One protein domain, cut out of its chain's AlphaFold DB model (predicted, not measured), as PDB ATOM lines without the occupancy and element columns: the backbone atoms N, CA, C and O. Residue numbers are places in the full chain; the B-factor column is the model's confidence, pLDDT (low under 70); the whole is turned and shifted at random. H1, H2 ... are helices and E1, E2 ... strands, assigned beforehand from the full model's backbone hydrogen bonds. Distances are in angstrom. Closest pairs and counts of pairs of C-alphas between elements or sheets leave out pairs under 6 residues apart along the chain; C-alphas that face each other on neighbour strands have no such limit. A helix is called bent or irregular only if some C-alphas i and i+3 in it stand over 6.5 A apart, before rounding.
ATOM      1  N   CYS A   4     155.133 121.011 149.650       91.25
ATOM      2  CA  CYS A   4     154.479 120.364 150.779       91.25
ATOM      3  C   CYS A   4     153.327 121.187 151.334       91.25
ATOM      4  O   CYS A   4     153.367 122.420 151.379       91.25
ATOM      5  N   THR A   5     152.364 120.469 151.896       94.50
ATOM      6  CA  THR A   5     151.364 121.010 152.802       94.50
ATOM      7  C   THR A   5     151.887 120.960 154.237       94.50
ATOM      8  O   THR A   5     152.442 119.965 154.707       94.50
ATOM      9  N   VAL A   6     151.727 122.056 154.971       94.62
ATOM     10  CA  VAL A   6     152.180 122.178 156.360       94.62
ATOM     11  C   VAL A   6     151.193 122.989 157.181       94.62
ATOM     12  O   VAL A   6     150.554 123.926 156.702       94.62
ATOM     13  N   ARG A   7     151.079 122.640 158.460       96.81
ATOM     14  CA  ARG A   7     150.242 123.357 159.417       96.81
ATOM     15  C   ARG A   7     151.098 124.212 160.339       96.81
ATOM     16  O   ARG A   7     152.128 123.755 160.831       96.81
ATOM     17  N   TYR A   8     150.649 125.430 160.621       97.50
ATOM     18  CA  TYR A   8     151.243 126.303 161.636       97.50
ATOM     19  C   TYR A   8     150.176 126.790 162.607       97.50
ATOM     20  O   TYR A   8     149.035 127.027 162.209       97.50
ATOM     21  N   SER A   9     150.550 126.986 163.871       97.56
ATOM     22  CA  SER A   9     149.776 127.843 164.758       97.56
ATOM     23  C   SER A   9     149.897 129.284 164.275       97.56
ATOM     24  O   SER A   9     150.954 129.719 163.817       97.56
ATOM     25  N   VAL A  10     148.790 130.010 164.327       97.94
ATOM     26  CA  VAL A  10     148.674 131.363 163.801       97.94
ATOM     27  C   VAL A  10     147.925 132.214 164.811       97.94
ATOM     28  O   VAL A  10     146.854 131.813 165.269       97.94
ATOM     29  N   ARG A  11     148.466 133.390 165.126       97.62
ATOM     30  CA  ARG A  11     147.753 134.426 165.876       97.62
ATOM     31  C   ARG A  11     147.073 135.356 164.883       97.62
ATOM     32  O   ARG A  11     147.707 135.853 163.956       97.62
ATOM     33  N   LEU A  12     145.781 135.578 165.076       97.44
ATOM     34  CA  LEU A  12     144.991 136.503 164.279       97.44
ATOM     35  C   LEU A  12     144.595 137.691 165.141       97.44
ATOM     36  O   LEU A  12     143.887 137.535 166.140       97.44
ATOM     37  N   THR A  13     145.031 138.877 164.728       97.56
ATOM     38  CA  THR A  13     144.746 140.135 165.421       97.56
ATOM     39  C   THR A  13     143.766 140.955 164.584       97.56
ATOM     40  O   THR A  13     144.095 141.336 163.458       97.56
ATOM     41  N   PRO A  14     142.543 141.218 165.074       96.62
ATOM     42  CA  PRO A  14     141.556 141.971 164.318       96.62
ATOM     43  C   PRO A  14     141.956 143.444 164.267       96.62
ATOM     44  O   PRO A  14     142.423 144.010 165.254       96.62
ATOM     45  N   LYS A  15     141.704 144.097 163.133       94.62
ATOM     46  CA  LYS A  15     141.849 145.558 163.031       94.62
ATOM     47  C   LYS A  15     140.643 146.312 163.595       94.62
ATOM     48  O   LYS A  15     140.723 147.513 163.840       94.62
ATOM     49  N   THR A  16     139.525 145.617 163.804       92.69
ATOM     50  CA  THR A  16     138.300 146.186 164.370       92.69
ATOM     51  C   THR A  16     138.436 146.375 165.886       92.69
ATOM     52  O   THR A  16     138.660 145.391 166.597       92.69
ATOM     53  N   PRO A  17     138.244 147.599 166.418       90.94
ATOM     54  CA  PRO A  17     138.277 147.844 167.858       90.94
ATOM     55  C   PRO A  17     137.242 147.008 168.619       90.94
ATOM     56  O   PRO A  17     136.104 146.860 168.178       90.94
ATOM     57  N   GLY A  18     137.625 146.489 169.785       90.81
ATOM     58  CA  GLY A  18     136.738 145.709 170.656       90.81
ATOM     59  C   GLY A  18     136.567 144.237 170.266       90.81
ATOM     60  O   GLY A  18     135.942 143.491 171.014       90.81
ATOM     61  N   VAL A  19     137.147 143.795 169.146       94.00
ATOM     62  CA  VAL A  19     137.248 142.370 168.807       94.00
ATOM     63  C   VAL A  19     138.536 141.812 169.412       94.00
ATOM     64  O   VAL A  19     139.594 142.434 169.336       94.00
ATOM     65  N   MET A  20     138.449 140.639 170.034       95.44
ATOM     66  CA  MET A  20     139.605 139.985 170.645       95.44
ATOM     67  C   MET A  20     140.409 139.206 169.603       95.44
ATOM     68  O   MET A  20     139.842 138.556 168.726       95.44
ATOM     69  N   ALA A  21     141.736 139.238 169.735       95.62
ATOM     70  CA  ALA A  21     142.622 138.368 168.973       95.62
ATOM     71  C   ALA A  21     142.371 136.891 169.308       95.62
ATOM     72  O   ALA A  21     142.006 136.554 170.438       95.62
ATOM     73  N   MET A  22     142.596 136.016 168.332       96.44
ATOM     74  CA  MET A  22     142.359 134.579 168.467       96.44
ATOM     75  C   MET A  22     143.481 133.753 167.852       96.44
ATOM     76  O   MET A  22     144.206 134.228 166.981       96.44
ATOM     77  N   ASP A  23     143.593 132.504 168.296       96.81
ATOM     78  CA  ASP A  23     144.542 131.541 167.748       96.81
ATOM     79  C   ASP A  23     143.828 130.595 166.777       96.81
ATOM     80  O   ASP A  23     142.702 130.155 167.021       96.81
ATOM     81  N   ALA A  24     144.494 130.270 165.675       97.06
ATOM     82  CA  ALA A  24     144.020 129.343 164.659       97.06
ATOM     83  C   ALA A  24     145.159 128.426 164.195       97.06
ATOM     84  O   ALA A  24     146.332 128.647 164.496       97.06
ATOM     85  N   VAL A  25     144.817 127.390 163.429       98.06
ATOM     86  CA  VAL A  25     145.805 126.566 162.724       98.06
ATOM     87  C   VAL A  25     145.678 126.843 161.236       98.06
ATOM     88  O   VAL A  25     144.683 126.454 160.625       98.06
ATOM     89  N   GLY A  26     146.662 127.529 160.659       97.69
ATOM     90  CA  GLY A  26     146.732 127.766 159.220       97.69
ATOM     91  C   GLY A  26     147.306 126.548 158.501       97.69
ATOM     92  O   GLY A  26     148.281 125.960 158.967       97.69
ATOM     93  N   ILE A  27     146.694 126.177 157.382       97.75
ATOM     94  CA  ILE A  27     147.186 125.182 156.428       97.75
ATOM     95  C   ILE A  27     147.836 125.958 155.289       97.75
ATOM     96  O   ILE A  27     147.208 126.826 154.674       97.75
ATOM     97  N   PHE A  28     149.109 125.684 155.051       97.06
ATOM     98  CA  PHE A  28     149.930 126.388 154.086       97.06
ATOM     99  C   PHE A  28     150.486 125.413 153.071       97.06
ATOM    100  O   PHE A  28     150.923 124.320 153.425       97.06
ATOM    101  N   HIS A  29     150.535 125.877 151.835       96.50
ATOM    102  CA  HIS A  29     151.336 125.260 150.801       96.50
ATOM    103  C   HIS A  29     152.698 125.966 150.796       96.50
ATOM    104  O   HIS A  29     152.761 127.203 150.829       96.50
ATOM    105  N   GLU A  30     153.777 125.192 150.818       94.75
ATOM    106  CA  GLU A  30     155.155 125.674 150.761       94.75
ATOM    107  C   GLU A  30     155.892 125.038 149.585       94.75
ATOM    108  O   GLU A  30     155.722 123.855 149.305       94.75
ATOM    109  N   GLU A  31     156.760 125.810 148.940       92.81
ATOM    110  CA  GLU A  31     157.838 125.274 148.108       92.81
ATOM    111  C   GLU A  31     159.146 125.461 148.848       92.81
ATOM    112  O   GLU A  31     159.406 126.516 149.447       92.81
ATOM    113  N   ARG A  32     159.963 124.417 148.814       90.00
ATOM    114  CA  ARG A  32     161.260 124.393 149.474       90.00
ATOM    115  C   ARG A  32     162.341 124.079 148.454       90.00
ATOM    116  O   ARG A  32     162.140 123.251 147.572       90.00
ATOM    117  N   ALA A  33     163.472 124.763 148.562       86.75
ATOM    118  CA  ALA A  33     164.645 124.457 147.760       86.75
ATOM    119  C   ALA A  33     165.222 123.120 148.230       86.75
ATOM    120  O   ALA A  33     165.176 122.819 149.419       86.75
ATOM    121  N   GLU A  34     165.751 122.317 147.315       81.06
ATOM    122  CA  GLU A  34     166.492 121.110 147.686       81.06
ATOM    123  C   GLU A  34     167.801 121.514 148.377       81.06
ATOM    124  O   GLU A  34     168.470 122.458 147.953       81.06
ATOM    125  N   ASP A  35     168.142 120.835 149.467       77.00
ATOM    126  CA  ASP A  35     169.435 120.961 150.125       77.00
ATOM    127  C   ASP A  35     170.518 120.166 149.374       77.00
ATOM    128  O   ASP A  35     170.273 119.535 148.343       77.00
ATOM    129  N   GLU A  36     171.748 120.188 149.892       70.81
ATOM    130  CA  GLU A  36     172.906 119.539 149.261       70.81
ATOM    131  C   GLU A  36     172.766 118.013 149.099       70.81
ATOM    132  O   GLU A  36     173.542 117.403 148.361       70.81
ATOM    133  N   VAL A  37     171.790 117.385 149.763       74.06
ATOM    134  CA  VAL A  37     171.506 115.945 149.666       74.06
ATOM    135  C   VAL A  37     170.182 115.646 148.951       74.06
ATOM    136  O   VAL A  37     169.731 114.500 148.953       74.06
ATOM    137  N   GLY A  38     169.574 116.648 148.305       60.31
ATOM    138  CA  GLY A  38     168.311 116.510 147.577       60.31
ATOM    139  C   GLY A  38     167.085 116.400 148.487       60.31
ATOM    140  O   GLY A  38     166.009 116.018 148.023       60.31
ATOM    141  N   LEU A  39     167.227 116.698 149.783       66.31
ATOM    142  CA  LEU A  39     166.118 116.755 150.725       66.31
ATOM    143  C   LEU A  39     165.532 118.165 150.767       66.31
ATOM    144  O   LEU A  39     166.190 119.136 150.407       66.31
ATOM    145  N   PRO A  40     164.280 118.326 151.203       65.06
ATOM    146  CA  PRO A  40     163.669 119.641 151.177       65.06
ATOM    147  C   PRO A  40     164.254 120.559 152.257       65.06
ATOM    148  O   PRO A  40     164.017 120.383 153.454       65.06
ATOM    149  N   GLY A  41     165.016 121.547 151.807       76.56
ATOM    150  CA  GLY A  41     165.757 122.509 152.602       76.56
ATOM    151  C   GLY A  41     164.984 123.805 152.854       76.56
ATOM    152  O   GLY A  41     163.940 123.827 153.524       76.56
ATOM    153  N   GLU A  42     165.546 124.918 152.384       85.19
ATOM    154  CA  GLU A  42     165.091 126.272 152.711       85.19
ATOM    155  C   GLU A  42     163.710 126.601 152.136       85.19
ATOM    156  O   GLU A  42     163.337 126.154 151.054       85.19
ATOM    157  N   LEU A  43     162.939 127.411 152.866       89.06
ATOM    158  CA  LEU A  43     161.631 127.885 152.421       89.06
ATOM    159  C   LEU A  43     161.792 128.916 151.298       89.06
ATOM    160  O   LEU A  43     162.316 130.000 151.540       89.06
ATOM    161  N   VAL A  44     161.282 128.600 150.108       92.12
ATOM    162  CA  VAL A  44     161.298 129.499 148.943       92.12
ATOM    163  C   VAL A  44     160.047 130.363 148.933       92.12
ATOM    164  O   VAL A  44     160.128 131.590 148.887       92.12
ATOM    165  N   TRP A  45     158.874 129.734 149.023       93.50
ATOM    166  CA  TRP A  45     157.611 130.454 149.147       93.50
ATOM    167  C   TRP A  45     156.640 129.743 150.080       93.50
ATOM    168  O   TRP A  45     156.691 128.530 150.274       93.50
ATOM    169  N   ARG A  46     155.730 130.534 150.651       94.56
ATOM    170  CA  ARG A  46     154.625 130.072 151.492       94.56
ATOM    171  C   ARG A  46     153.345 130.801 151.110       94.56
ATOM    172  O   ARG A  46     153.342 132.023 150.976       94.56
ATOM    173  N   ARG A  47     152.239 130.066 151.007       95.88
ATOM    174  CA  ARG A  47     150.898 130.632 150.807       95.88
ATOM    175  C   ARG A  47     149.913 129.977 151.757       95.88
ATOM    176  O   ARG A  47     149.871 128.758 151.864       95.88
ATOM    177  N   LEU A  48     149.085 130.794 152.400       97.25
ATOM    178  CA  LEU A  48     147.947 130.305 153.171       97.25
ATOM    179  C   LEU A  48     146.906 129.689 152.225       97.25
ATOM    180  O   LEU A  48     146.336 130.380 151.371       97.25
ATOM    181  N   GLU A  49     146.630 128.403 152.399       96.44
ATOM    182  CA  GLU A  49     145.583 127.695 151.672       96.44
ATOM    183  C   GLU A  49     144.228 127.868 152.354       96.44
ATOM    184  O   GLU A  49     143.259 128.231 151.687       96.44
ATOM    185  N   THR A  50     144.160 127.654 153.668       97.94
ATOM    186  CA  THR A  50     142.961 127.830 154.502       97.94
ATOM    187  C   THR A  50     143.337 127.742 155.987       97.94
ATOM    188  O   THR A  50     144.505 127.552 156.324       97.94
ATOM    189  N   PHE A  51     142.369 127.866 156.891       97.94
ATOM    190  CA  PHE A  51     142.538 127.491 158.297       97.94
ATOM    191  C   PHE A  51     141.839 126.161 158.592       97.94
ATOM    192  O   PHE A  51     140.927 125.744 157.882       97.94
ATOM    193  N   SER A  52     142.263 125.484 159.653       96.19
ATOM    194  CA  SER A  52     141.627 124.249 160.109       96.19
ATOM    195  C   SER A  52     140.208 124.511 160.620       96.19
ATOM    196  O   SER A  52     139.942 125.530 161.255       96.19
ATOM    197  N   GLY A  53     139.311 123.548 160.402       94.31
ATOM    198  CA  GLY A  53     137.932 123.599 160.888       94.31
ATOM    199  C   GLY A  53     136.920 124.158 159.877       94.31
ATOM    200  O   GLY A  53     137.282 124.606 158.788       94.31
ATOM    201  N   PRO A  54     135.620 124.123 160.225       93.19
ATOM    202  CA  PRO A  54     134.526 124.402 159.290       93.19
ATOM    203  C   PRO A  54     134.471 125.859 158.808       93.19
ATOM    204  O   PRO A  54     133.901 126.138 157.758       93.19
ATOM    205  N   THR A  55     135.070 126.794 159.546       93.19
ATOM    206  CA  THR A  55     135.094 128.229 159.215       93.19
ATOM    207  C   THR A  55     136.374 128.665 158.502       93.19
ATOM    208  O   THR A  55     136.570 129.858 158.267       93.19
ATOM    209  N   GLY A  56     137.245 127.721 158.127       94.88
ATOM    210  CA  GLY A  56     138.593 128.023 157.656       94.88
ATOM    211  C   GLY A  56     138.660 128.939 156.434       94.88
ATOM    212  O   GLY A  56     139.430 129.899 156.416       94.88
ATOM    213  N   TYR A  57     137.799 128.696 155.443       95.75
ATOM    214  CA  TYR A  57     137.734 129.526 154.238       95.75
ATOM    215  C   TYR A  57     137.216 130.935 154.525       95.75
ATOM    216  O   TYR A  57     137.796 131.902 154.043       95.75
ATOM    217  N   ALA A  58     136.175 131.070 155.351       95.56
ATOM    218  CA  ALA A  58     135.654 132.381 155.736       95.56
ATOM    219  C   ALA A  58     136.722 133.207 156.471       95.56
ATOM    220  O   ALA A  58     136.855 134.404 156.238       95.56
ATOM    221  N   LEU A  59     137.524 132.559 157.316       94.81
ATOM    222  CA  LEU A  59     138.606 133.216 158.036       94.81
ATOM    223  C   LEU A  59     139.750 133.653 157.110       94.81
ATOM    224  O   LEU A  59     140.262 134.763 157.237       94.81
ATOM    225  N   LYS A  60     140.106 132.817 156.128       96.69
ATOM    226  CA  LYS A  60     141.064 133.181 155.077       96.69
ATOM    227  C   LYS A  60     140.611 134.404 154.286       96.69
ATOM    228  O   LYS A  60     141.439 135.266 154.005       96.69
ATOM    229  N   GLU A  61     139.330 134.493 153.935       96.88
ATOM    230  CA  GLU A  61     138.799 135.656 153.217       96.88
ATOM    231  C   GLU A  61     138.937 136.935 154.054       96.88
ATOM    232  O   GLU A  61     139.398 137.946 153.532       96.88
ATOM    233  N   GLN A  62     138.685 136.876 155.366       95.38
ATOM    234  CA  GLN A  62     138.883 138.027 156.254       95.38
ATOM    235  C   GLN A  62     140.358 138.461 156.357       95.38
ATOM    236  O   GLN A  62     140.650 139.655 156.422       95.38
ATOM    237  N   VAL A  63     141.305 137.515 156.332       95.44
ATOM    238  CA  VAL A  63     142.746 137.827 156.243       95.44
ATOM    239  C   VAL A  63     143.088 138.437 154.878       95.44
ATOM    240  O   VAL A  63     143.822 139.421 154.812       95.44
ATOM    241  N   ARG A  64     142.525 137.911 153.781       96.00
ATOM    242  CA  ARG A  64     142.727 138.439 152.418       96.00
ATOM    243  C   ARG A  64     142.211 139.871 152.273       96.00
ATOM    244  O   ARG A  64     142.861 140.693 151.637       96.00
ATOM    245  N   GLU A  65     141.069 140.167 152.883       96.38
ATOM    246  CA  GLU A  65     140.471 141.506 152.967       96.38
ATOM    247  C   GLU A  65     141.189 142.421 153.969       96.38
ATOM    248  O   GLU A  65     140.795 143.569 154.165       96.38
ATOM    249  N   GLN A  66     142.268 141.935 154.589       93.56
ATOM    250  CA  GLN A  66     143.081 142.650 155.567       93.56
ATOM    251  C   GLN A  66     142.302 143.112 156.805       93.56
ATOM    252  O   GLN A  66     142.724 144.069 157.462       93.56
ATOM    253  N   LEU A  67     141.198 142.442 157.144       94.94
ATOM    254  CA  LEU A  67     140.423 142.682 158.368       94.94
ATOM    255  C   LEU A  67     141.140 142.130 159.609       94.94
ATOM    256  O   LEU A  67     140.939 142.626 160.719       94.94
ATOM    257  N   TRP A  68     142.000 141.131 159.400       96.75
ATOM    258  CA  TRP A  68     142.858 140.536 160.418       96.75
ATOM    259  C   TRP A  68     144.307 140.569 159.956       96.75
ATOM    260  O   TRP A  68     144.615 140.261 158.804       96.75
ATOM    261  N   GLU A  69     145.190 140.935 160.872       96.50
ATOM    262  CA  GLU A  69     146.620 140.692 160.753       96.50
ATOM    263  C   GLU A  69     146.925 139.253 161.174       96.50
ATOM    264  O   GLU A  69     146.270 138.708 162.068       96.50
ATOM    265  N   MET A  70     147.874 138.624 160.482       97.19
ATOM    266  CA  MET A  70     148.185 137.209 160.631       97.19
ATOM    267  C   MET A  70     149.660 137.012 160.967       97.19
ATOM    268  O   MET A  70     150.515 137.187 160.100       97.19
ATOM    269  N   ASP A  71     149.929 136.530 162.178       97.31
ATOM    270  CA  ASP A  71     151.267 136.149 162.621       97.31
ATOM    271  C   ASP A  71     151.410 134.627 162.599       97.31
ATOM    272  O   ASP A  71     150.705 133.903 163.309       97.31
ATOM    273  N   VAL A  72     152.328 134.122 161.773       96.19
ATOM    274  CA  VAL A  72     152.635 132.688 161.708       96.19
ATOM    275  C   VAL A  72     153.619 132.336 162.819       96.19
ATOM    276  O   VAL A  72     154.736 132.847 162.841       96.19
ATOM    277  N   CYS A  73     153.212 131.441 163.718       95.12
ATOM    278  CA  CYS A  73     153.974 131.058 164.900       95.12
ATOM    279  C   CYS A  73     154.747 129.747 164.658       95.12
ATOM    280  O   CYS A  73     155.683 129.695 163.861       95.12
ATOM    281  N   ALA A  74     154.385 128.668 165.355       93.25
ATOM    282  CA  ALA A  74     155.129 127.411 165.349       93.25
ATOM    283  C   ALA A  74     154.519 126.390 164.382       93.25
ATOM    284  O   ALA A  74     153.304 126.344 164.191       93.25
ATOM    285  N   ARG A  75     155.361 125.530 163.794       94.38
ATOM    286  CA  ARG A  75     154.892 124.404 162.975       94.38
ATOM    287  C   ARG A  75     154.136 123.404 163.848       94.38
ATOM    288  O   ARG A  75     154.603 123.035 164.923       94.38
ATOM    289  N   VAL A  76     152.999 122.935 163.353       93.94
ATOM    290  CA  VAL A  76     152.158 121.921 163.988       93.94
ATOM    291  C   VAL A  76     152.209 120.656 163.137       93.94
ATOM    292  O   VAL A  76     151.648 120.607 162.049       93.94
ATOM    293  N   GLY A  77     152.859 119.613 163.650       90.75
ATOM    294  CA  GLY A  77     152.968 118.330 162.952       90.75
ATOM    295  C   GLY A  77     154.062 118.279 161.868       90.75
ATOM    296  O   GLY A  77     154.937 119.154 161.824       90.75
ATOM    297  N   PRO A  78     154.070 117.204 161.055       88.50
ATOM    298  CA  PRO A  78     155.071 116.980 160.013       88.50
ATOM    299  C   PRO A  78     154.824 117.842 158.763       88.50
ATOM    300  O   PRO A  78     153.778 118.472 158.622       88.50
TER     301      PRO A  78
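What this domain is: This is residues 4 to 78 of the 83 residues of an uncharacterized protein of Lysobacter sp. Root494 (UniProt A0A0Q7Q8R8). One antiparallel sheet of four long strands curls round like part of a barrel, and the short helix H1 sits by its open side, between the last residues of E3 and the first residues of E4. The length of the model comes from two hairpins that end at opposite ends of it: the link of E1 and E2, with Gly 18, is at one end, and the link of E2 and E3, with Val 37, is at the other. The printed part has 75 residues with four named strands and one named helix, in the order E1, E2, E3, H1, E4, and the order across the sheet is E3, E2, E1, E4. The class is mostly strand. The whole is only just loose, close to compact, with a radius of gyration of the C-alphas of 14.1 A and spans of 50 by 21 by 19 A.

Where its parts are: E1, residues 4 to 14, begins at C-alpha 4 at (154.479, 120.364, 150.779), is 28.6 A from first to last C-alpha and bends by 58 degrees at residue 9. E2, residues 22 to 34, is the longest strand with 13 residues and 34.6 A, and it bends by 52 degrees at residue 29. E3, residues 40 to 51, measures 23.6 A and bends by 82 degrees at residue 44. H1, residues 56 to 64, begins at C-alpha 56 at (138.593, 128.023, 157.656), measures 12.4 A and is not bent. E4, residues 68 to 78, measures 26.5 A, bends by 58 degrees at residue 74 and ends at C-alpha 78 at (155.071, 116.980, 160.013).

How they stand to each other: The sheet is strongly twisted, its C-alphas lying up to 8.6 A off the best plane through them. From edge to edge the strands' lines turn by 59 degrees and the way across the sheet turns by 118 degrees. E1, E2 and E3 form a meander, each strand the antiparallel neighbour of the one before, and E1 with E2 and E2 with E3 are hairpins. The inner strands E1 and E2 run at 143 degrees between their directions, with N 10 and O 24 at 2.8 A and N 4 and O 30 at 2.9 A. E2 and the edge strand E3 stand at 146 degrees, with N 41 and O 33 at 2.7 A and N 27 and O 50 at 2.8 A. C-alphas 31 to 34 of E2 face C-alphas of E3. On the other side of E1 is the edge strand E4, antiparallel at 146 degrees, with N 9 and O 74 at 2.8 A and N 71 and O 11 at 2.9 A, both within hydrogen-bond range. E3 and E4 are apart. H1 is on the sheet at a height of 6.3 A over it, and it lies over none of the strands. Its closest C-alphas to E3 are those of Gly 56 and Thr 50, 5.4 A apart. Its closest C-alphas to E4 are those of Gln 62 and Trp 68, 6.3 A apart. H1 and E2 are near each other, with 7 pairs of C-alphas within 10 A, and so are H1 and E1, with 5. In H1 every O i to N i+4 pair is within hydrogen-bond range.

The domain as a whole: The two C-alphas farthest apart are those of Gly 18 and Val 37, at 50.4 A, while the first and last printed C-alphas, of Cys 4 and Pro 78, are 9.9 A apart. The printed part has no cut. The links E2 to E3, E3 to H1 and H1 to E4 are tight, the link E1 to E2 is short with 7 residues, and no link is long. The mean pLDDT of the printed part is 92.4, and residues 38 to 40, of which residue 40 belongs to E3, are under 70.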